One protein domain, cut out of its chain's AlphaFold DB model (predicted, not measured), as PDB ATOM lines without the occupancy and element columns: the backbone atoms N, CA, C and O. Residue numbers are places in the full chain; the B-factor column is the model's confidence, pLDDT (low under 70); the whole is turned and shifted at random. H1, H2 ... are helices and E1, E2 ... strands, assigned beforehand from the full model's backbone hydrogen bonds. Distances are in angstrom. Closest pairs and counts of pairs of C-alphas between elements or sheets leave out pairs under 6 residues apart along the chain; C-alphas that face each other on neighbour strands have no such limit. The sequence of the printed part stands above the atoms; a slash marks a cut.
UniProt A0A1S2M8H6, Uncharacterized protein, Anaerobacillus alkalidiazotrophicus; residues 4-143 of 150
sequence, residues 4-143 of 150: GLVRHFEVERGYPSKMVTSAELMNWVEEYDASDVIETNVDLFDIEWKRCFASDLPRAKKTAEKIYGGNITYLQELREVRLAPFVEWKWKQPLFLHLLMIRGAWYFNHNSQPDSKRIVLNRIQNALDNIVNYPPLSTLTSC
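AT A GLANCE: This is residues 4 to 143 of the 150 residues of an uncharacterized protein of Anaerobacillus alkalidiazotrophicus (UniProt A0A1S2M8H6). A small three-stranded sheet sits at one end of an elongated model and H3 crosses the other end; H1 and H2 follow each other end to end along one long side, and H4 runs lengthwise along the opposite side. H2 covers the sheet, H4 only grazes it, and the unnamed residues 79 to 83 pass lengthwise between H1 and H4, with few contacts between the helices. The printed part has 140 residues with four named helices and three named strands, in the order H1 E1 H2 E2 H3 H4 E3; the sheet, in order E2 E1 E3, is parallel. The class is mostly helix, though under half of the residues, 63 of 140, are in named elements. The whole is only just compact, close to loose, with a radius of gyration of the C-alphas of 17.2 A and spans of 52 by 32 by 20 A.

HOW THE PARTS SIT: In the sheet, E1, residues 51 to 54, is the inner strand, between the edge strands E2, residues 72 to 74, and E3, residues 139 to 142. E1 and E3 are parallel at 23 degrees, with N 140 and O 51 2.8 A apart, within hydrogen-bond range. E2 and E1 are parallel at 34 degrees, with N 73 and O 52 at 2.9 A. H2, residues 58 to 67, is on the sheet at a height of 8.4 A, making two layers, a helix on one face of a sheet; its closest C-alphas to E1 are those of Ala 54 and Ala 60, 6.0 A apart. E1, H2 and E2 form a strand-helix-strand unit, two parallel neighbour strands with a helix between, and its crossover is right-handed. H4, residues 117 to 132, only grazes the sheet with residues 127 to 132. E2, H3, H4 and E3 form a split unit, with E1 between its strands, also right-handed; H3 is residues 95 to 107. H1, residues 22 to 34, and H2 only just touch, with 3 pairs of C-alphas within 8 A, only at their ends; the closest are Asp 33 and Pro 58, 7.1 A. H3 is close to but not clearly touching H4, about perpendicular at 78 degrees; their closest C-alphas, of Trp 106 and Lys 117, are 6.9 A apart. In H1, H2, H3 and H4 every O i to N i+4 pair is within hydrogen-bond range.

IN THESE COORDINATES: H1 begins at C-alpha 22 (24.809, -24.561, 7.732) and is 18.6 A long. E1 is 10.2 A, H2 14.4 A, E2 6.3 A, H3 18.4 A and H4 22.1 A. E3, 9.6 A, ends at C-alpha 142 (22.182, 2.187, -6.401).

THE WHOLE: The farthest C-alphas, of Trp 91 and Pro 136, are 54.0 A apart. The printed part has no cut. The links H1 to E1 and E2 to H3 are long. Confidence is under 70 at residues 134 to 143.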
ATOM      1  N   GLY A   4      19.137   4.743 -13.586       83.44
ATOM      2  CA  GLY A   4      20.403   4.011 -13.539       83.44
ATOM      3  C   GLY A   4      20.346   2.943 -12.458       83.44
ATOM      4  O   GLY A   4      19.895   3.233 -11.354       83.44
ATOM      5  N   LEU A   5      20.790   1.725 -12.762       87.06
ATOM      6  CA  LEU A   5      20.898   0.642 -11.786       87.06
ATOM      7  C   LEU A   5      22.371   0.361 -11.516       87.06
ATOM      8  O   LEU A   5      23.111   0.023 -12.436       87.06
ATOM      9  N   VAL A   6      22.782   0.482 -10.255       86.44
ATOM     10  CA  VAL A   6      24.155   0.188  -9.831       86.44
ATOM     11  C   VAL A   6      24.139  -0.928  -8.796       86.44
ATOM     12  O   VAL A   6      23.381  -0.896  -7.820       86.44
ATOM     13  N   ARG A   7      24.978  -1.940  -9.019       86.69
ATOM     14  CA  ARG A   7      25.246  -2.993  -8.040       86.69
ATOM     15  C   ARG A   7      26.271  -2.483  -7.029       86.69
ATOM     16  O   ARG A   7      27.189  -1.761  -7.399       86.69
ATOM     17  N   HIS A   8      26.117  -2.885  -5.769       88.12
ATOM     18  CA  HIS A   8      27.101  -2.588  -4.733       88.12
ATOM     19  C   HIS A   8      28.505  -3.091  -5.133       88.12
ATOM     20  O   HIS A   8      28.637  -4.089  -5.852       88.12
ATOM     21  N   PHE A   9      29.539  -2.432  -4.624       89.44
ATOM     22  CA  PHE A   9      30.929  -2.855  -4.771       89.44
ATOM     23  C   PHE A   9      31.192  -4.255  -4.213       89.44
ATOM     24  O   PHE A   9      30.455  -4.755  -3.360       89.44
ATOM     25  N   GLU A  10      32.239  -4.904  -4.714       89.19
ATOM     26  CA  GLU A  10      32.679  -6.198  -4.195       89.19
ATOM     27  C   GLU A  10      33.047  -6.084  -2.712       89.19
ATOM     28  O   GLU A  10      33.539  -5.053  -2.271       89.19
ATOM     29  N   VAL A  11      32.763  -7.124  -1.934       89.31
ATOM     30  CA  VAL A  11      33.007  -7.156  -0.488       89.31
ATOM     31  C   VAL A  11      34.333  -7.869  -0.217       89.31
ATOM     32  O   VAL A  11      34.578  -8.932  -0.786       89.31
ATOM     33  N   GLU A  12      35.164  -7.332   0.682       90.75
ATOM     34  CA  GLU A  12      36.515  -7.849   0.969       90.75
ATOM     35  C   GLU A  12      36.538  -9.293   1.497       90.75
ATOM     36  O   GLU A  12      37.449 -10.058   1.180       90.75
ATOM     37  N   ARG A  13      35.529  -9.695   2.287       88.25
ATOM     38  CA  ARG A  13      35.446 -11.012   2.951       88.25
ATOM     39  C   ARG A  13      35.600 -12.216   2.012       88.25
ATOM     40  O   ARG A  13      35.985 -13.294   2.485       88.25
ATOM     41  N   GLY A  14      35.294 -12.059   0.721       86.75
ATOM     42  CA  GLY A  14      35.343 -13.125  -0.281       86.75
ATOM     43  C   GLY A  14      34.391 -14.292   0.020       86.75
ATOM     44  O   GLY A  14      33.533 -14.214   0.898       86.75
ATOM     45  N   TYR A  15      34.530 -15.398  -0.716       87.44
ATOM     46  CA  TYR A  15      33.726 -16.612  -0.514       87.44
ATOM     47  C   TYR A  15      34.257 -17.487   0.638       87.44
ATOM     48  O   TYR A  15      35.461 -17.484   0.910       87.44
ATOM     49  N   PRO A  16      33.394 -18.281   1.303       89.69
ATOM     50  CA  PRO A  16      33.835 -19.206   2.335       89.69
ATOM     51  C   PRO A  16      34.504 -20.439   1.711       89.69
ATOM     52  O   PRO A  16      34.595 -20.589   0.489       89.69
ATOM     53  N   SER A  17      34.936 -21.369   2.567       88.25
ATOM     54  CA  SER A  17      35.379 -22.703   2.147       88.25
ATOM     55  C   SER A  17      34.381 -23.356   1.180       88.25
ATOM     56  O   SER A  17      33.165 -23.221   1.317       88.25
ATOM     57  N   LYS A  18      34.891 -24.154   0.233       91.06
ATOM     58  CA  LYS A  18      34.050 -24.948  -0.678       91.06
ATOM     59  C   LYS A  18      33.170 -25.956   0.059       91.06
ATOM     60  O   LYS A  18      32.170 -26.374  -0.508       91.06
ATOM     61  N   MET A  19      33.543 -26.346   1.278       94.75
ATOM     62  CA  MET A  19      32.813 -27.281   2.135       94.75
ATOM     63  C   MET A  19      32.492 -26.600   3.466       94.75
ATOM     64  O   MET A  19      33.418 -26.268   4.213       94.75
ATOM     65  N   VAL A  20      31.203 -26.417   3.759       93.75
ATOM     66  CA  VAL A  20      30.710 -25.717   4.956       93.75
ATOM     67  C   VAL A  20      29.484 -26.409   5.551       93.75
ATOM     68  O   VAL A  20      28.699 -27.047   4.848       93.75
ATOM     69  N   THR A  21      29.321 -26.307   6.863       94.50
ATOM     70  CA  THR A  21      28.060 -26.595   7.566       94.50
ATOM     71  C   THR A  21      27.069 -25.440   7.393       94.50
ATOM     72  O   THR A  21      27.452 -24.346   6.974       94.50
ATOM     73  N   SER A  22      25.798 -25.650   7.751       92.44
ATOM     74  CA  SER A  22      24.809 -24.561   7.732       92.44
ATOM     75  C   SER A  22      25.193 -23.418   8.684       92.44
ATOM     76  O   SER A  22      24.999 -22.258   8.343       92.44
ATOM     77  N   ALA A  23      25.798 -23.725   9.838       93.06
ATOM     78  CA  ALA A  23      26.258 -22.714  10.795       93.06
ATOM     79  C   ALA A  23      27.461 -21.913  10.268       93.06
ATOM     80  O   ALA A  23      27.461 -20.690  10.334       93.06
ATOM     81  N   GLU A  24      28.457 -22.586   9.677       93.69
ATOM     82  CA  GLU A  24      29.600 -21.912   9.036       93.69
ATOM     83  C   GLU A  24      29.146 -21.005   7.880       93.69
ATOM     84  O   GLU A  24      29.700 -19.925   7.698       93.69
ATOM     85  N   LEU A  25      28.124 -21.420   7.119       93.12
ATOM     86  CA  LEU A  25      27.530 -20.584   6.075       93.12
ATOM     87  C   LEU A  25      26.872 -19.330   6.662       93.12
ATOM     88  O   LEU A  25      27.087 -18.247   6.129       93.12
ATOM     89  N   MET A  26      26.095 -19.458   7.740       92.81
ATOM     90  CA  MET A  26      25.432 -18.306   8.361       92.81
ATOM     91  C   MET A  26      26.426 -17.329   8.987       92.81
ATOM     92  O   MET A  26      26.313 -16.133   8.740       92.81
ATOM     93  N   ASN A  27      27.453 -17.825   9.680       93.88
ATOM     94  CA  ASN A  27      28.530 -16.972  10.186       93.88
ATOM     95  C   ASN A  27      29.236 -16.235   9.041       93.88
ATOM     96  O   ASN A  27      29.498 -15.041   9.139       93.88
ATOM     97  N   TRP A  28      29.493 -16.920   7.921       93.69
ATOM     98  CA  TRP A  28      30.063 -16.264   6.747       93.69
ATOM     99  C   TRP A  28      29.148 -15.167   6.182       93.69
ATOM    100  O   TRP A  28      29.655 -14.131   5.765       93.69
ATOM    101  N   VAL A  29      27.821 -15.355   6.177       89.88
ATOM    102  CA  VAL A  29      26.869 -14.314   5.743       89.88
ATOM    103  C   VAL A  29      26.940 -13.090   6.655       89.88
ATOM    104  O   VAL A  29      26.985 -11.970   6.152       89.88
ATOM    105  N   GLU A  30      26.994 -13.286   7.972       90.88
ATOM    106  CA  GLU A  30      27.127 -12.187   8.937       90.88
ATOM    107  C   GLU A  30      28.448 -11.428   8.755       90.88
ATOM    108  O   GLU A  30      28.462 -10.200   8.688       90.88
ATOM    109  N   GLU A  31      29.556 -12.156   8.598       91.38
ATOM    110  CA  GLU A  31      30.871 -11.576   8.313       91.38
ATOM    111  C   GLU A  31      30.891 -10.830   6.969       91.38
ATOM    112  O   GLU A  31      31.499  -9.768   6.861       91.38
ATOM    113  N   TYR A  32      30.216 -11.359   5.944       89.88
ATOM    114  CA  TYR A  32      30.082 -10.718   4.636       89.88
ATOM    115  C   TYR A  32      29.273  -9.417   4.728       89.88
ATOM    116  O   TYR A  32      29.658  -8.411   4.138       89.88
ATOM    117  N   ASP A  33      28.175  -9.402   5.486       86.25
ATOM    118  CA  ASP A  33      27.355  -8.202   5.681       86.25
ATOM    119  C   ASP A  33      28.081  -7.112   6.490       86.25
ATOM    120  O   ASP A  33      27.823  -5.922   6.276       86.25
ATOM    121  N   ALA A  34      28.990  -7.507   7.387       88.19
ATOM    122  CA  ALA A  34      29.809  -6.606   8.199       88.19
ATOM    123  C   ALA A  34      31.103  -6.133   7.508       88.19
ATOM    124  O   ALA A  34      31.722  -5.169   7.961       88.19
ATOM    125  N   SER A  35      31.527  -6.809   6.441       88.94
ATOM    126  CA  SER A  35      32.787  -6.536   5.753       88.94
ATOM    127  C   SER A  35      32.761  -5.226   4.967       88.94
ATOM    128  O   SER A  35      31.717  -4.766   4.494       88.94
ATOM    129  N   ASP A  36      33.948  -4.645   4.787       91.75
ATOM    130  CA  ASP A  36      34.131  -3.496   3.910       91.75
ATOM    131  C   ASP A  36      33.999  -3.881   2.429       91.75
ATOM    132  O   ASP A  36      33.951  -5.065   2.068       91.75
ATOM    133  N   VAL A  37      33.914  -2.861   1.580       91.62
ATOM    134  CA  VAL A  37      33.840  -2.971   0.132       91.62
ATOM    135  C   VAL A  37      35.125  -2.505  -0.539       91.62
ATOM    136  O   VAL A  37      35.767  -1.551  -0.115       91.62
ATOM    137  N   ILE A  38      35.445  -3.142  -1.657       91.44
ATOM    138  CA  ILE A  38      36.531  -2.753  -2.546       91.44
ATOM    139  C   ILE A  38      35.989  -1.674  -3.484       91.44
ATOM    140  O   ILE A  38      35.282  -1.961  -4.455       91.44
ATOM    141  N   GLU A  39      36.282  -0.414  -3.166       90.88
ATOM    142  CA  GLU A  39      35.843   0.724  -3.971       90.88
ATOM    143  C   GLU A  39      36.415   0.664  -5.389       90.88
ATOM    144  O   GLU A  39      37.608   0.446  -5.603       90.88
ATOM    145  N   THR A  40      35.558   0.920  -6.374       88.00
ATOM    146  CA  THR A  40      35.959   1.037  -7.778       88.00
ATOM    147  C   THR A  40      35.333   2.279  -8.397       88.00
ATOM    148  O   THR A  40      34.313   2.785  -7.925       88.00
ATOM    149  N   ASN A  41      35.956   2.804  -9.453       86.94
ATOM    150  CA  ASN A  41      35.358   3.900 -10.206       86.94
ATOM    151  C   ASN A  41      34.176   3.368 -11.019       86.94
ATOM    152  O   ASN A  41      34.313   2.393 -11.759       86.94
ATOM    153  N   VAL A  42      33.031   4.032 -10.886       85.75
ATOM    154  CA  VAL A  42      31.819   3.730 -11.651       85.75
ATOM    155  C   VAL A  42      31.599   4.853 -12.644       85.75
ATOM    156  O   VAL A  42      31.530   6.018 -12.258       85.75
ATOM    157  N   ASP A  43      31.474   4.498 -13.918       85.38
ATOM    158  CA  ASP A  43      31.045   5.440 -14.942       85.38
ATOM    159  C   ASP A  43      29.542   5.715 -14.788       85.38
ATOM    160  O   ASP A  43      28.708   4.807 -14.854       85.38
ATOM    161  N   LEU A  44      29.200   6.979 -14.547       84.44
ATOM    162  CA  LEU A  44      27.824   7.462 -14.424       84.44
ATOM    163  C   LEU A  44      27.296   8.071 -15.732       84.44
ATOM    164  O   LEU A  44      26.231   8.699 -15.725       84.44
ATOM    165  N   PHE A  45      28.014   7.851 -16.838       84.19
ATOM    166  CA  PHE A  45      27.696   8.255 -18.207       84.19
ATOM    167  C   PHE A  45      27.497   9.766 -18.382       84.19
ATOM    168  O   PHE A  45      26.660  10.187 -19.185       84.19
ATOM    169  N   ASP A  46      28.205  10.578 -17.588       82.88
ATOM    170  CA  ASP A  46      28.051  12.041 -17.516       82.88
ATOM    171  C   ASP A  46      26.588  12.505 -17.353       82.88
ATOM    172  O   ASP A  46      26.189  13.601 -17.758       82.88
ATOM    173  N   ILE A  47      25.743  11.660 -16.755       83.75
ATOM    174  CA  ILE A  47      24.354  11.998 -16.469       83.75
ATOM    175  C   ILE A  47      24.314  12.747 -15.141       83.75
ATOM    176  O   ILE A  47      24.760  12.250 -14.109       83.75
ATOM    177  N   GLU A  48      23.686  13.922 -15.142       84.31
ATOM    178  CA  GLU A  48      23.378  14.631 -13.906       84.31
ATOM    179  C   GLU A  48      22.236  13.913 -13.164       84.31
ATOM    180  O   GLU A  48      21.044  14.143 -13.401       84.31
ATOM    181  N   TRP A  49      22.596  12.982 -12.286       86.19
ATOM    182  CA  TRP A  49      21.659  12.286 -11.413       86.19
ATOM    183  C   TRP A  49      21.170  13.231 -10.313       86.19
ATOM    184  O   TRP A  49      21.967  13.878  -9.643       86.19
ATOM    185  N   LYS A  50      19.851  13.327 -10.123       85.94
ATOM    186  CA  LYS A  50      19.241  14.263  -9.158       85.94
ATOM    187  C   LYS A  50      18.839  13.603  -7.845       85.94
ATOM    188  O   LYS A  50      18.539  14.296  -6.875       85.94
ATOM    189  N   ARG A  51      18.750  12.274  -7.836       84.88
ATOM    190  CA  ARG A  51      18.332  11.464  -6.688       84.88
ATOM    191  C   ARG A  51      19.110  10.162  -6.677       84.88
ATOM    192  O   ARG A  51      19.365   9.615  -7.748       84.88
ATOM    193  N   CYS A  52      19.402   9.662  -5.482       88.50
ATOM    194  CA  CYS A  52      19.991   8.349  -5.272       88.50
ATOM    195  C   CYS A  52      19.185   7.567  -4.233       88.50
ATOM    196  O   CYS A  52      18.920   8.074  -3.143       88.50
ATOM    197  N   PHE A  53      18.808   6.337  -4.573       89.38
ATOM    198  CA  PHE A  53      18.149   5.403  -3.661       89.38
ATOM    199  C   PHE A  53      19.027   4.171  -3.460       89.38
ATOM    200  O   PHE A  53      19.493   3.591  -4.441       89.38
ATOM    201  N   ALA A  54      19.223   3.757  -2.211       90.81
ATOM    202  CA  ALA A  54      20.047   2.603  -1.858       90.81
ATOM    203  C   ALA A  54      19.386   1.771  -0.755       90.81
ATOM    204  O   ALA A  54      18.540   2.270  -0.015       90.81
ATOM    205  N   SER A  55      19.787   0.507  -0.607       90.31
ATOM    206  CA  SER A  55      19.467  -0.212   0.630       90.31
ATOM    207  C   SER A  55      20.299   0.339   1.785       90.31
ATOM    208  O   SER A  55      21.366   0.918   1.581       90.31
ATOM    209  N   ASP A  56      19.836   0.148   3.012       90.06
ATOM    210  CA  ASP A  56      20.572   0.558   4.204       90.06
ATOM    211  C   ASP A  56      21.643  -0.461   4.652       90.06
ATOM    212  O   ASP A  56      22.203  -0.316   5.742       90.06
ATOM    213  N   LEU A  57      21.960  -1.457   3.814       89.31
ATOM    214  CA  LEU A  57      23.064  -2.392   4.040       89.31
ATOM    215  C   LEU A  57      24.415  -1.676   3.879       89.31
ATOM    216  O   LEU A  57      24.566  -0.911   2.922       89.31
ATOM    217  N   PRO A  58      25.422  -1.952   4.734       91.06
ATOM    218  CA  PRO A  58      26.705  -1.241   4.724       91.06
ATOM    219  C   PRO A  58      27.360  -1.139   3.339       91.06
ATOM    220  O   PRO A  58      27.737  -0.051   2.910       91.06
ATOM    221  N   ARG A  59      27.402  -2.247   2.588       89.94
ATOM    222  CA  ARG A  59      27.954  -2.297   1.223       89.94
ATOM    223  C   ARG A  59      27.237  -1.378   0.229       89.94
ATOM    224  O   ARG A  59      27.875  -0.750  -0.613       89.94
ATOM    225  N   ALA A  60      25.910  -1.287   0.323       90.81
ATOM    226  CA  ALA A  60      25.107  -0.446  -0.556       90.81
ATOM    227  C   ALA A  60      25.255   1.031  -0.178       90.81
ATOM    228  O   ALA A  60      25.390   1.863  -1.071       90.81
ATOM    229  N   LYS A  61      25.315   1.335   1.127       91.56
ATOM    230  CA  LYS A  61      25.589   2.686   1.634       91.56
ATOM    231  C   LYS A  61      26.920   3.222   1.124       91.56
ATOM    232  O   LYS A  61      26.925   4.240   0.444       91.56
ATOM    233  N   LYS A  62      28.008   2.480   1.352       91.94
ATOM    234  CA  LYS A  62      29.356   2.865   0.908       91.94
ATOM    235  C   LYS A  62      29.429   3.062  -0.603       91.94
ATOM    236  O   LYS A  62      29.993   4.042  -1.074       91.94
ATOM    237  N   THR A  63      28.793   2.173  -1.370       91.38
ATOM    238  CA  THR A  63      28.726   2.322  -2.832       91.38
ATOM    239  C   THR A  63      27.995   3.607  -3.225       91.38
ATOM    240  O   THR A  63      28.507   4.374  -4.033       91.38
ATOM    241  N   ALA A  64      26.814   3.860  -2.652       91.81
ATOM    242  CA  ALA A  64      26.008   5.037  -2.960       91.81
ATOM    243  C   ALA A  64      26.735   6.340  -2.596       91.81
ATOM    244  O   ALA A  64      26.805   7.246  -3.417       91.81
ATOM    245  N   GLU A  65      27.324   6.403  -1.402       92.00
ATOM    246  CA  GLU A  65      28.095   7.551  -0.903       92.00
ATOM    247  C   GLU A  65      29.325   7.834  -1.764       92.00
ATOM    248  O   GLU A  65      29.670   8.992  -1.996       92.00
ATOM    249  N   LYS A  66      29.968   6.783  -2.288       91.75
ATOM    250  CA  LYS A  66      31.131   6.931  -3.158       91.75
ATOM    251  C   LYS A  66      30.775   7.496  -4.531       91.75
ATOM    252  O   LYS A  66      31.512   8.331  -5.051       91.75
ATOM    253  N   ILE A  67      29.697   7.003  -5.141       90.06
ATOM    254  CA  ILE A  67      29.348   7.348  -6.526       90.06
ATOM    255  C   ILE A  67      28.442   8.579  -6.615       90.06
ATOM    256  O   ILE A  67      28.358   9.202  -7.667       90.06
ATOM    257  N   TYR A  68      27.749   8.946  -5.538       89.44
ATOM    258  CA  TYR A  68      26.758  10.012  -5.553       89.44
ATOM    259  C   TYR A  68      27.022  11.046  -4.457       89.44
ATOM    260  O   TYR A  68      26.830  10.788  -3.276       89.44
ATOM    261  N   GLY A  69      27.402  12.260  -4.863       84.81
ATOM    262  CA  GLY A  69      27.724  13.359  -3.942       84.81
ATOM    263  C   GLY A  69      26.521  14.121  -3.365       84.81
ATOM    264  O   GLY A  69      26.715  15.131  -2.694       84.81
ATOM    265  N   GLY A  70      25.286  13.706  -3.660       86.75
ATOM    266  CA  GLY A  70      24.063  14.343  -3.161       86.75
ATOM    267  C   GLY A  70      23.432  13.611  -1.969       86.75
ATOM    268  O   GLY A  70      24.024  12.721  -1.370       86.75
ATOM    269  N   ASN A  71      22.180  13.952  -1.642       87.88
ATOM    270  CA  ASN A  71      21.429  13.255  -0.593       87.88
ATOM    271  C   ASN A  71      20.949  11.866  -1.061       87.88
ATOM    272  O   ASN A  71      20.323  11.749  -2.121       87.88
ATOM    273  N   ILE A  72      21.231  10.835  -0.264       90.56
ATOM    274  CA  ILE A  72      20.860   9.444  -0.537       90.56
ATOM    275  C   ILE A  72      19.674   9.057   0.345       90.56
ATOM    276  O   ILE A  72      19.736   9.153   1.570       90.56
ATOM    277  N   THR A  73      18.615   8.551  -0.282       90.69
ATOM    278  CA  THR A  73      17.462   7.988   0.424       90.69
ATOM    279  C   THR A  73      17.666   6.490   0.614       90.69
ATOM    280  O   THR A  73      17.692   5.728  -0.357       90.69
ATOM    281  N   TYR A  74      17.780   6.047   1.866       90.69
ATOM    282  CA  TYR A  74      17.914   4.627   2.185       90.69
ATOM    283  C   TYR A  74      16.549   3.962   2.379       90.69
ATOM    284  O   TYR A  74      15.720   4.452   3.143       90.69
ATOM    285  N   LEU A  75      16.340   2.828   1.711       89.25
ATOM    286  CA  LEU A  75      15.089   2.066   1.714       89.25
ATOM    287  C   LEU A  75      15.357   0.616   2.129       89.25
ATOM    288  O   LEU A  75      16.146  -0.090   1.496       89.25
ATOM    289  N   GLN A  76      14.683   0.140   3.175       88.81
ATOM    290  CA  GLN A  76      14.828  -1.250   3.637       88.81
ATOM    291  C   GLN A  76      14.230  -2.252   2.645       88.81
ATOM    292  O   GLN A  76      14.641  -3.409   2.585       88.81
ATOM    293  N   GLU A  77      13.288  -1.797   1.829       86.62
ATOM    294  CA  GLU A  77      12.629  -2.544   0.767       86.62
ATOM    295  C   GLU A  77      13.601  -2.974  -0.341       86.62
ATOM    296  O   GLU A  77      13.339  -3.957  -1.035       86.62
ATOM    297  N   LEU A  78      14.732  -2.267  -0.474       86.56
ATOM    298  CA  LEU A  78      15.803  -2.566  -1.428       86.56
ATOM    299  C   LEU A  78      16.847  -3.558  -0.884       86.56
ATOM    300  O   LEU A  78      17.820  -3.858  -1.580       86.56
ATOM    301  N   ARG A  79      16.692  -4.052   0.354       87.06
ATOM    302  CA  ARG A  79      17.578  -5.078   0.923       87.06
ATOM    303  C   ARG A  79      17.494  -6.377   0.121       87.06
ATOM    304  O   ARG A  79      16.424  -6.793  -0.326       87.06
ATOM    305  N   GLU A  80      18.635  -7.044  -0.011       81.38
ATOM    306  CA  GLU A  80      18.718  -8.371  -0.621       81.38
ATOM    307  C   GLU A  80      17.914  -9.410   0.179       81.38
ATOM    308  O   GLU A  80      17.672  -9.264   1.380       81.38
ATOM    309  N   VAL A  81      17.487 -10.480  -0.499       83.94
ATOM    310  CA  VAL A  81      16.804 -11.604   0.154       83.94
ATOM    311  C   VAL A  81      17.778 -12.274   1.115       83.94
ATOM    312  O   VAL A  81      18.859 -12.699   0.704       83.94
ATOM    313  N   ARG A  82      17.386 -12.393   2.386       81.38
ATOM    314  CA  ARG A  82      18.211 -13.062   3.394       81.38
ATOM    315  C   ARG A  82      18.377 -14.536   3.047       81.38
ATOM    316  O   ARG A  82      17.404 -15.222   2.733       81.38
ATOM    317  N   LEU A  83      19.610 -15.016   3.141       82.19
ATOM    318  CA  LEU A  83      19.906 -16.437   3.064       82.19
ATOM    319  C   LEU A  83      19.414 -17.119   4.342       82.19
ATOM    320  O   LEU A  83      19.736 -16.678   5.441       82.19
ATOM    321  N   ALA A  84      18.657 -18.200   4.188       85.38
ATOM    322  CA  ALA A  84      18.311 -19.088   5.287       85.38
ATOM    323  C   ALA A  84      18.503 -20.542   4.842       85.38
ATOM    324  O   ALA A  84      17.986 -20.923   3.783       85.38
ATOM    325  N   PRO A  85      19.246 -21.362   5.606       83.56
ATOM    326  CA  PRO A  85      19.501 -22.743   5.238       83.56
ATOM    327  C   PRO A  85      18.182 -23.513   5.154       83.56
ATOM    328  O   PRO A  85      17.295 -23.361   5.988       83.56
ATOM    329  N   PHE A  86      18.053 -24.363   4.135       81.19
ATOM    330  CA  PHE A  86      16.885 -25.237   4.004       81.19
ATOM    331  C   PHE A  86      16.801 -26.241   5.166       81.19
ATOM    332  O   PHE A  86      15.720 -26.489   5.692       81.19
ATOM    333  N   VAL A  87      17.952 -26.787   5.578       83.50
ATOM    334  CA  VAL A  87      18.106 -27.676   6.735       83.50
ATOM    335  C   VAL A  87      19.384 -27.301   7.488       83.50
ATOM    336  O   VAL A  87      20.415 -26.994   6.882       83.50
ATOM    337  N   GLU A  88      19.339 -27.358   8.817       85.56
ATOM    338  CA  GLU A  88      20.493 -27.151   9.700       85.56
ATOM    339  C   GLU A  88      21.385 -28.400   9.765       85.56
ATOM    340  O   GLU A  88      21.469 -29.120  10.761       85.56
ATOM    341  N   TRP A  89      22.054 -28.700   8.655       83.38
ATOM    342  CA  TRP A  89      23.001 -29.801   8.588       83.38
ATOM    343  C   TRP A  89      24.253 -29.512   9.423       83.38
ATOM    344  O   TRP A  89      24.981 -28.547   9.187       83.38
ATOM    345  N   LYS A  90      24.542 -30.419  10.365       90.06
ATOM    346  CA  LYS A  90      25.749 -30.390  11.216       90.06
ATOM    347  C   LYS A  90      27.019 -30.897  10.518       90.06
ATOM    348  O   LYS A  90      28.114 -30.767  11.050       90.06
ATOM    349  N   TRP A  91      26.873 -31.495   9.341       91.12
ATOM    350  CA  TRP A  91      27.947 -32.062   8.527       91.12
ATOM    351  C   TRP A  91      28.256 -31.136   7.347       91.12
ATOM    352  O   TRP A  91      27.372 -30.431   6.857       91.12
ATOM    353  N   LYS A  92      29.520 -31.106   6.908       93.62
ATOM    354  CA  LYS A  92      29.973 -30.193   5.850       93.62
ATOM    355  C   LYS A  92      29.448 -30.638   4.489       93.62
ATOM    356  O   LYS A  92      29.647 -31.784   4.100       93.62
ATOM    357  N   GLN A  93      28.839 -29.712   3.759       92.19
ATOM    358  CA  GLN A  93      28.369 -29.910   2.390       92.19
ATOM    359  C   GLN A  93      29.048 -28.922   1.441       92.19
ATOM    360  O   GLN A  93      29.481 -27.850   1.879       92.19
ATOM    361  N   PRO A  94      29.116 -29.246   0.142       94.19
ATOM    362  CA  PRO A  94      29.583 -28.299  -0.851       94.19
ATOM    363  C   PRO A  94      28.769 -26.999  -0.821       94.19
ATOM    364  O   PRO A  94      27.538 -27.030  -0.809       94.19
ATOM    365  N   LEU A  95      29.442 -25.848  -0.873       91.19
ATOM    366  CA  LEU A  95      28.810 -24.525  -0.849       91.19
ATOM    367  C   LEU A  95      27.740 -24.384  -1.939       91.19
ATOM    368  O   LEU A  95      26.651 -23.875  -1.682       91.19
ATOM    369  N   PHE A  96      28.017 -24.878  -3.149       90.94
ATOM    370  CA  PHE A  96      27.059 -24.806  -4.253       90.94
ATOM    371  C   PHE A  96      25.757 -25.559  -3.943       90.94
ATOM    372  O   PHE A  96      24.695 -25.128  -4.386       90.94
ATOM    373  N   LEU A  97      25.823 -26.653  -3.172       91.25
ATOM    374  CA  LEU A  97      24.651 -27.438  -2.800       91.25
ATOM    375  C   LEU A  97      23.780 -26.657  -1.816       91.25
ATOM    376  O   LEU A  97      22.571 -26.582  -2.013       91.25
ATOM    377  N   HIS A  98      24.388 -26.003  -0.822       90.06
ATOM    378  CA  HIS A  98      23.666 -25.082   0.061       90.06
ATOM    379  C   HIS A  98      22.957 -23.989  -0.738       90.06
ATOM    380  O   HIS A  98      21.748 -23.819  -0.605       90.06
ATOM    381  N   LEU A  99      23.675 -23.294  -1.625       89.31
ATOM    382  CA  LEU A  99      23.104 -22.208  -2.428       89.31
ATOM    383  C   LEU A  99      21.966 -22.690  -3.344       89.31
ATOM    384  O   LEU A  99      20.945 -22.009  -3.468       89.31
ATOM    385  N   LEU A 100      22.112 -23.870  -3.955       90.38
ATOM    386  CA  LEU A 100      21.078 -24.478  -4.794       90.38
ATOM    387  C   LEU A 100      19.818 -24.808  -3.980       90.38
ATOM    388  O   LEU A 100      18.713 -24.471  -4.404       90.38
ATOM    389  N   MET A 101      19.983 -25.416  -2.802       89.88
ATOM    390  CA  MET A 101      18.872 -25.787  -1.922       89.88
ATOM    391  C   MET A 101      18.143 -24.560  -1.370       89.88
ATOM    392  O   MET A 101      16.915 -24.536  -1.371       89.88
ATOM    393  N   ILE A 102      18.873 -23.517  -0.961       88.50
ATOM    394  CA  ILE A 102      18.284 -22.253  -0.490       88.50
ATOM    395  C   ILE A 102      17.471 -21.596  -1.611       88.50
ATOM    396  O   ILE A 102      16.327 -21.190  -1.402       88.50
ATOM    397  N   ARG A 103      18.015 -21.553  -2.835       84.88
ATOM    398  CA  ARG A 103      17.308 -21.004  -4.000       84.88
ATOM    399  C   ARG A 103      16.059 -21.811  -4.347       84.88
ATOM    400  O   ARG A 103      15.022 -21.216  -4.633       84.88
ATOM    401  N   GLY A 104      16.151 -23.140  -4.313       87.19
ATOM    402  CA  GLY A 104      15.009 -24.030  -4.512       87.19
ATOM    403  C   GLY A 104      13.922 -23.779  -3.469       87.19
ATOM    404  O   GLY A 104      12.777 -23.512  -3.824       87.19
ATOM    405  N   ALA A 105      14.298 -23.760  -2.191       87.25
ATOM    406  CA  ALA A 105      13.391 -23.472  -1.085       87.25
ATOM    407  C   ALA A 105      12.699 -22.108  -1.248       87.25
ATOM    408  O   ALA A 105      11.488 -22.014  -1.067       87.25
ATOM    409  N   TRP A 106      13.428 -21.066  -1.658       86.19
ATOM    410  CA  TRP A 106      12.845 -19.743  -1.905       86.19
ATOM    411  C   TRP A 106      11.886 -19.738  -3.099       86.19
ATOM    412  O   TRP A 106      10.793 -19.176  -3.021       86.19
ATOM    413  N   TYR A 107      12.251 -20.417  -4.190       84.50
ATOM    414  CA  TYR A 107      11.415 -20.517  -5.385       84.50
ATOM    415  C   TYR A 107      10.084 -21.233  -5.111       84.50
ATOM    416  O   TYR A 107       9.037 -20.771  -5.562       84.50
ATOM    417  N   PHE A 108      10.119 -22.316  -4.330       85.44
ATOM    418  CA  PHE A 108       8.930 -23.066  -3.910       85.44
ATOM    419  C   PHE A 108       8.193 -22.443  -2.719       85.44
ATOM    420  O   PHE A 108       7.218 -23.019  -2.242       85.44
ATOM    421  N   ASN A 109       8.625 -21.267  -2.250       83.25
ATOM    422  CA  ASN A 109       8.043 -20.584  -1.099       83.25
ATOM    423  C   ASN A 109       8.002 -21.463   0.167       83.25
ATOM    424  O   ASN A 109       7.010 -21.497   0.894       83.25
ATOM    425  N   HIS A 110       9.071 -22.222   0.387       83.56
ATOM    426  CA  HIS A 110       9.193 -23.128   1.515       83.56
ATOM    427  C   HIS A 110       9.256 -22.349   2.836       83.56
ATOM    428  O   HIS A 110       9.953 -21.341   2.931       83.56
ATOM    429  N   ASN A 111       8.600 -22.865   3.879       81.81
ATOM    430  CA  ASN A 111       8.487 -22.210   5.193       81.81
ATOM    431  C   ASN A 111       9.832 -21.965   5.900       81.81
ATOM    432  O   ASN A 111       9.891 -21.189   6.846       81.81
ATOM    433  N   SER A 112      10.906 -22.628   5.462       81.31
ATOM    434  CA  SER A 112      12.260 -22.391   5.983       81.31
ATOM    435  C   SER A 112      12.840 -21.041   5.549       81.31
ATOM    436  O   SER A 112      13.865 -20.628   6.079       81.31
ATOM    437  N   GLN A 113      12.249 -20.387   4.542       84.69
ATOM    438  CA  GLN A 113      12.727 -19.106   4.033       84.69
ATOM    439  C   GLN A 113      11.978 -17.953   4.713       84.69
ATOM    440  O   GLN A 113      10.747 -17.965   4.738       84.69
ATOM    441  N   PRO A 114      12.691 -16.938   5.236       80.56
ATOM    442  CA  PRO A 114      12.073 -15.840   5.979       80.56
ATOM    443  C   PRO A 114      11.216 -14.944   5.076       80.56
ATOM    444  O   PRO A 114      10.181 -14.436   5.500       80.56
ATOM    445  N   ASP A 115      11.631 -14.783   3.818       80.44
ATOM    446  CA  ASP A 115      10.973 -13.928   2.839       80.44
ATOM    447  C   ASP A 115      10.354 -14.766   1.714       80.44
ATOM    448  O   ASP A 115      11.060 -15.319   0.867       80.44
ATOM    449  N   SER A 116       9.022 -14.793   1.641       82.06
ATOM    450  CA  SER A 116       8.318 -15.363   0.485       82.06
ATOM    451  C   SER A 116       8.545 -14.539  -0.778       82.06
ATOM    452  O   SER A 116       8.587 -13.308  -0.724       82.06
ATOM    453  N   LYS A 117       8.553 -15.186  -1.951       80.62
ATOM    454  CA  LYS A 117       8.611 -14.497  -3.256       80.62
ATOM    455  C   LYS A 117       7.581 -13.365  -3.370       80.62
ATOM    456  O   LYS A 117       7.897 -12.298  -3.884       80.62
ATOM    457  N   ARG A 118       6.365 -13.579  -2.857       82.69
ATOM    458  CA  ARG A 118       5.291 -12.573  -2.854       82.69
ATOM    459  C   ARG A 118       5.648 -11.351  -2.006       82.69
ATOM    460  O   ARG A 118       5.453 -10.233  -2.464       82.69
ATOM    461  N   ILE A 119       6.190 -11.554  -0.803       85.44
ATOM    462  CA  ILE A 119       6.639 -10.453   0.065       85.44
ATOM    463  C   ILE A 119       7.757  -9.664  -0.625       85.44
ATOM    464  O   ILE A 119       7.701  -8.437  -0.645       85.44
ATOM    465  N   VAL A 120       8.720 -10.355  -1.249       84.69
ATOM    466  CA  VAL A 120       9.827  -9.711  -1.978       84.69
ATOM    467  C   VAL A 120       9.328  -8.854  -3.143       84.69
ATOM    468  O   VAL A 120       9.787  -7.729  -3.325       84.69
ATOM    469  N   LEU A 121       8.375  -9.365  -3.922       85.06
ATOM    470  CA  LEU A 121       7.797  -8.617  -5.038       85.06
ATOM    471  C   LEU A 121       7.012  -7.397  -4.552       85.06
ATOM    472  O   LEU A 121       7.214  -6.311  -5.086       85.06
ATOM    473  N   ASN A 122       6.197  -7.546  -3.505       87.81
ATOM    474  CA  ASN A 122       5.421  -6.436  -2.954       87.81
ATOM    475  C   ASN A 122       6.321  -5.319  -2.404       87.81
ATOM    476  O   ASN A 122       6.060  -4.149  -2.672       87.81
ATOM    477  N   ARG A 123       7.401  -5.648  -1.672       88.25
ATOM    478  CA  ARG A 123       8.327  -4.613  -1.169       88.25
ATOM    479  C   ARG A 123       9.002  -3.852  -2.308       88.25
ATOM    480  O   ARG A 123       9.126  -2.636  -2.236       88.25
ATOM    481  N   ILE A 124       9.383  -4.545  -3.380       85.12
ATOM    482  CA  ILE A 124      10.042  -3.917  -4.529       85.12
ATOM    483  C   ILE A 124       9.061  -3.079  -5.332       85.12
ATOM    484  O   ILE A 124       9.423  -1.986  -5.749       85.12
ATOM    485  N   GLN A 125       7.825  -3.544  -5.503       85.94
ATOM    486  CA  GLN A 125       6.778  -2.746  -6.126       85.94
ATOM    487  C   GLN A 125       6.550  -1.451  -5.343       85.94
ATOM    488  O   GLN A 125       6.638  -0.381  -5.928       85.94
ATOM    489  N   ASN A 126       6.399  -1.530  -4.018       86.25
ATOM    490  CA  ASN A 126       6.256  -0.343  -3.174       86.25
ATOM    491  C   ASN A 126       7.466   0.599  -3.291       86.25
ATOM    492  O   ASN A 126       7.298   1.813  -3.375       86.25
ATOM    493  N   ALA A 127       8.688   0.058  -3.327       84.62
ATOM    494  CA  ALA A 127       9.894   0.861  -3.511       84.62
ATOM    495  C   ALA A 127       9.912   1.561  -4.877       84.62
ATOM    496  O   ALA A 127      10.220   2.747  -4.953       84.62
ATOM    497  N   LEU A 128       9.562   0.850  -5.949       83.00
ATOM    498  CA  LEU A 128       9.506   1.403  -7.300       83.00
ATOM    499  C   LEU A 128       8.401   2.446  -7.436       83.00
ATOM    500  O   LEU A 128       8.663   3.510  -7.985       83.00
ATOM    501  N   ASP A 129       7.215   2.190  -6.891       84.38
ATOM    502  CA  ASP A 129       6.112   3.149  -6.882       84.38
ATOM    503  C   ASP A 129       6.523   4.416  -6.123       84.38
ATOM    504  O   ASP A 129       6.320   5.525  -6.615       84.38
ATOM    505  N   ASN A 130       7.198   4.272  -4.978       80.88
ATOM    506  CA  ASN A 130       7.759   5.408  -4.248       80.88
ATOM    507  C   ASN A 130       8.778   6.176  -5.096       80.88
ATOM    508  O   ASN A 130       8.739   7.399  -5.110       80.88
ATOM    509  N   ILE A 131       9.669   5.490  -5.816       81.50
ATOM    510  CA  ILE A 131      10.723   6.107  -6.635       81.50
ATOM    511  C   ILE A 131      10.150   6.815  -7.875       81.50
ATOM    512  O   ILE A 131      10.588   7.918  -8.213       81.50
ATOM    513  N   VAL A 132       9.188   6.190  -8.557       76.31
ATOM    514  CA  VAL A 132       8.604   6.656  -9.826       76.31
ATOM    515  C   VAL A 132       7.571   7.760  -9.610       76.31
ATOM    516  O   VAL A 132       7.474   8.657 -10.443       76.31
ATOM    517  N   ASN A 133       6.837   7.750  -8.492       73.88
ATOM    518  CA  ASN A 133       5.863   8.803  -8.181       73.88
ATOM    519  C   ASN A 133       6.511  10.154  -7.839       73.88
ATOM    520  O   ASN A 133       5.810  11.163  -7.737       73.88
ATOM    521  N   TYR A 134       7.838  10.220  -7.695       65.44
ATOM    522  CA  TYR A 134       8.501  11.513  -7.625       65.44
ATOM    523  C   TYR A 134       8.504  12.213  -9.002       65.44
ATOM    524  O   TYR A 134       8.793  11.584 -10.019       65.44
ATOM    525  N   PRO A 135       8.271  13.540  -9.057       58.16
ATOM    526  CA  PRO A 135       8.182  14.306 -10.304       58.16
ATOM    527  C   PRO A 135       9.447  14.187 -11.183       58.16
ATOM    528  O   PRO A 135      10.529  13.875 -10.661       58.16
ATOM    529  N   PRO A 136       9.321  14.441 -12.506       53.34
ATOM    530  CA  PRO A 136      10.210  13.914 -13.540       53.34
ATOM    531  C   PRO A 136      11.619  14.501 -13.450       53.34
ATOM    532  O   PRO A 136      11.884  15.600 -13.928       53.34
ATOM    533  N   LEU A 137      12.542  13.732 -12.872       56.03
ATOM    534  CA  LEU A 137      13.981  14.001 -12.853       56.03
ATOM    535  C   LEU A 137      14.750  12.682 -13.060       56.03
ATOM    536  O   LEU A 137      14.195  11.595 -12.910       56.03
ATOM    537  N   SER A 138      16.013  12.771 -13.476       58.09
ATOM    538  CA  SER A 138      16.949  11.643 -13.587       58.09
ATOM    539  C   SER A 138      17.196  11.009 -12.214       58.09
ATOM    540  O   SER A 138      17.700  11.673 -11.305       58.09
ATOM    541  N   THR A 139      16.873   9.722 -12.068       60.09
ATOM    542  CA  THR A 139      16.986   8.987 -10.800       60.09
ATOM    543  C   THR A 139      18.053   7.905 -10.897       60.09
ATOM    544  O   THR A 139      17.948   6.999 -11.721       60.09
ATOM    545  N   LEU A 140      19.064   7.973 -10.036       53.44
ATOM    546  CA  LEU A 140      20.014   6.889  -9.834       53.44
ATOM    547  C   LEU A 140      19.458   5.962  -8.751       53.44
ATOM    548  O   LEU A 140      19.019   6.399  -7.687       53.44
ATOM    549  N   THR A 141      19.449   4.666  -9.007       57.56
ATOM    550  CA  THR A 141      19.065   3.653  -8.028       57.56
ATOM    551  C   THR A 141      20.262   2.734  -7.839       57.56
ATOM    552  O   THR A 141      20.531   1.830  -8.628       57.56
ATOM    553  N   SER A 142      21.026   2.987  -6.783       48.41
ATOM    554  CA  SER A 142      22.182   2.187  -6.401       48.41
ATOM    555  C   SER A 142      21.762   1.081  -5.435       48.41
ATOM    556  O   SER A 142      22.140   1.083  -4.267       48.41
ATOM    557  N   CYS A 143      20.924   0.157  -5.895       49.66
ATOM    558  CA  CYS A 143      20.893  -1.213  -5.392       49.66
ATOM    559  C   CYS A 143      19.865  -1.986  -6.204       49.66
ATOM    560  O   CYS A 143      18.708  -1.588  -6.210       49.66
TER     561      CYS A 143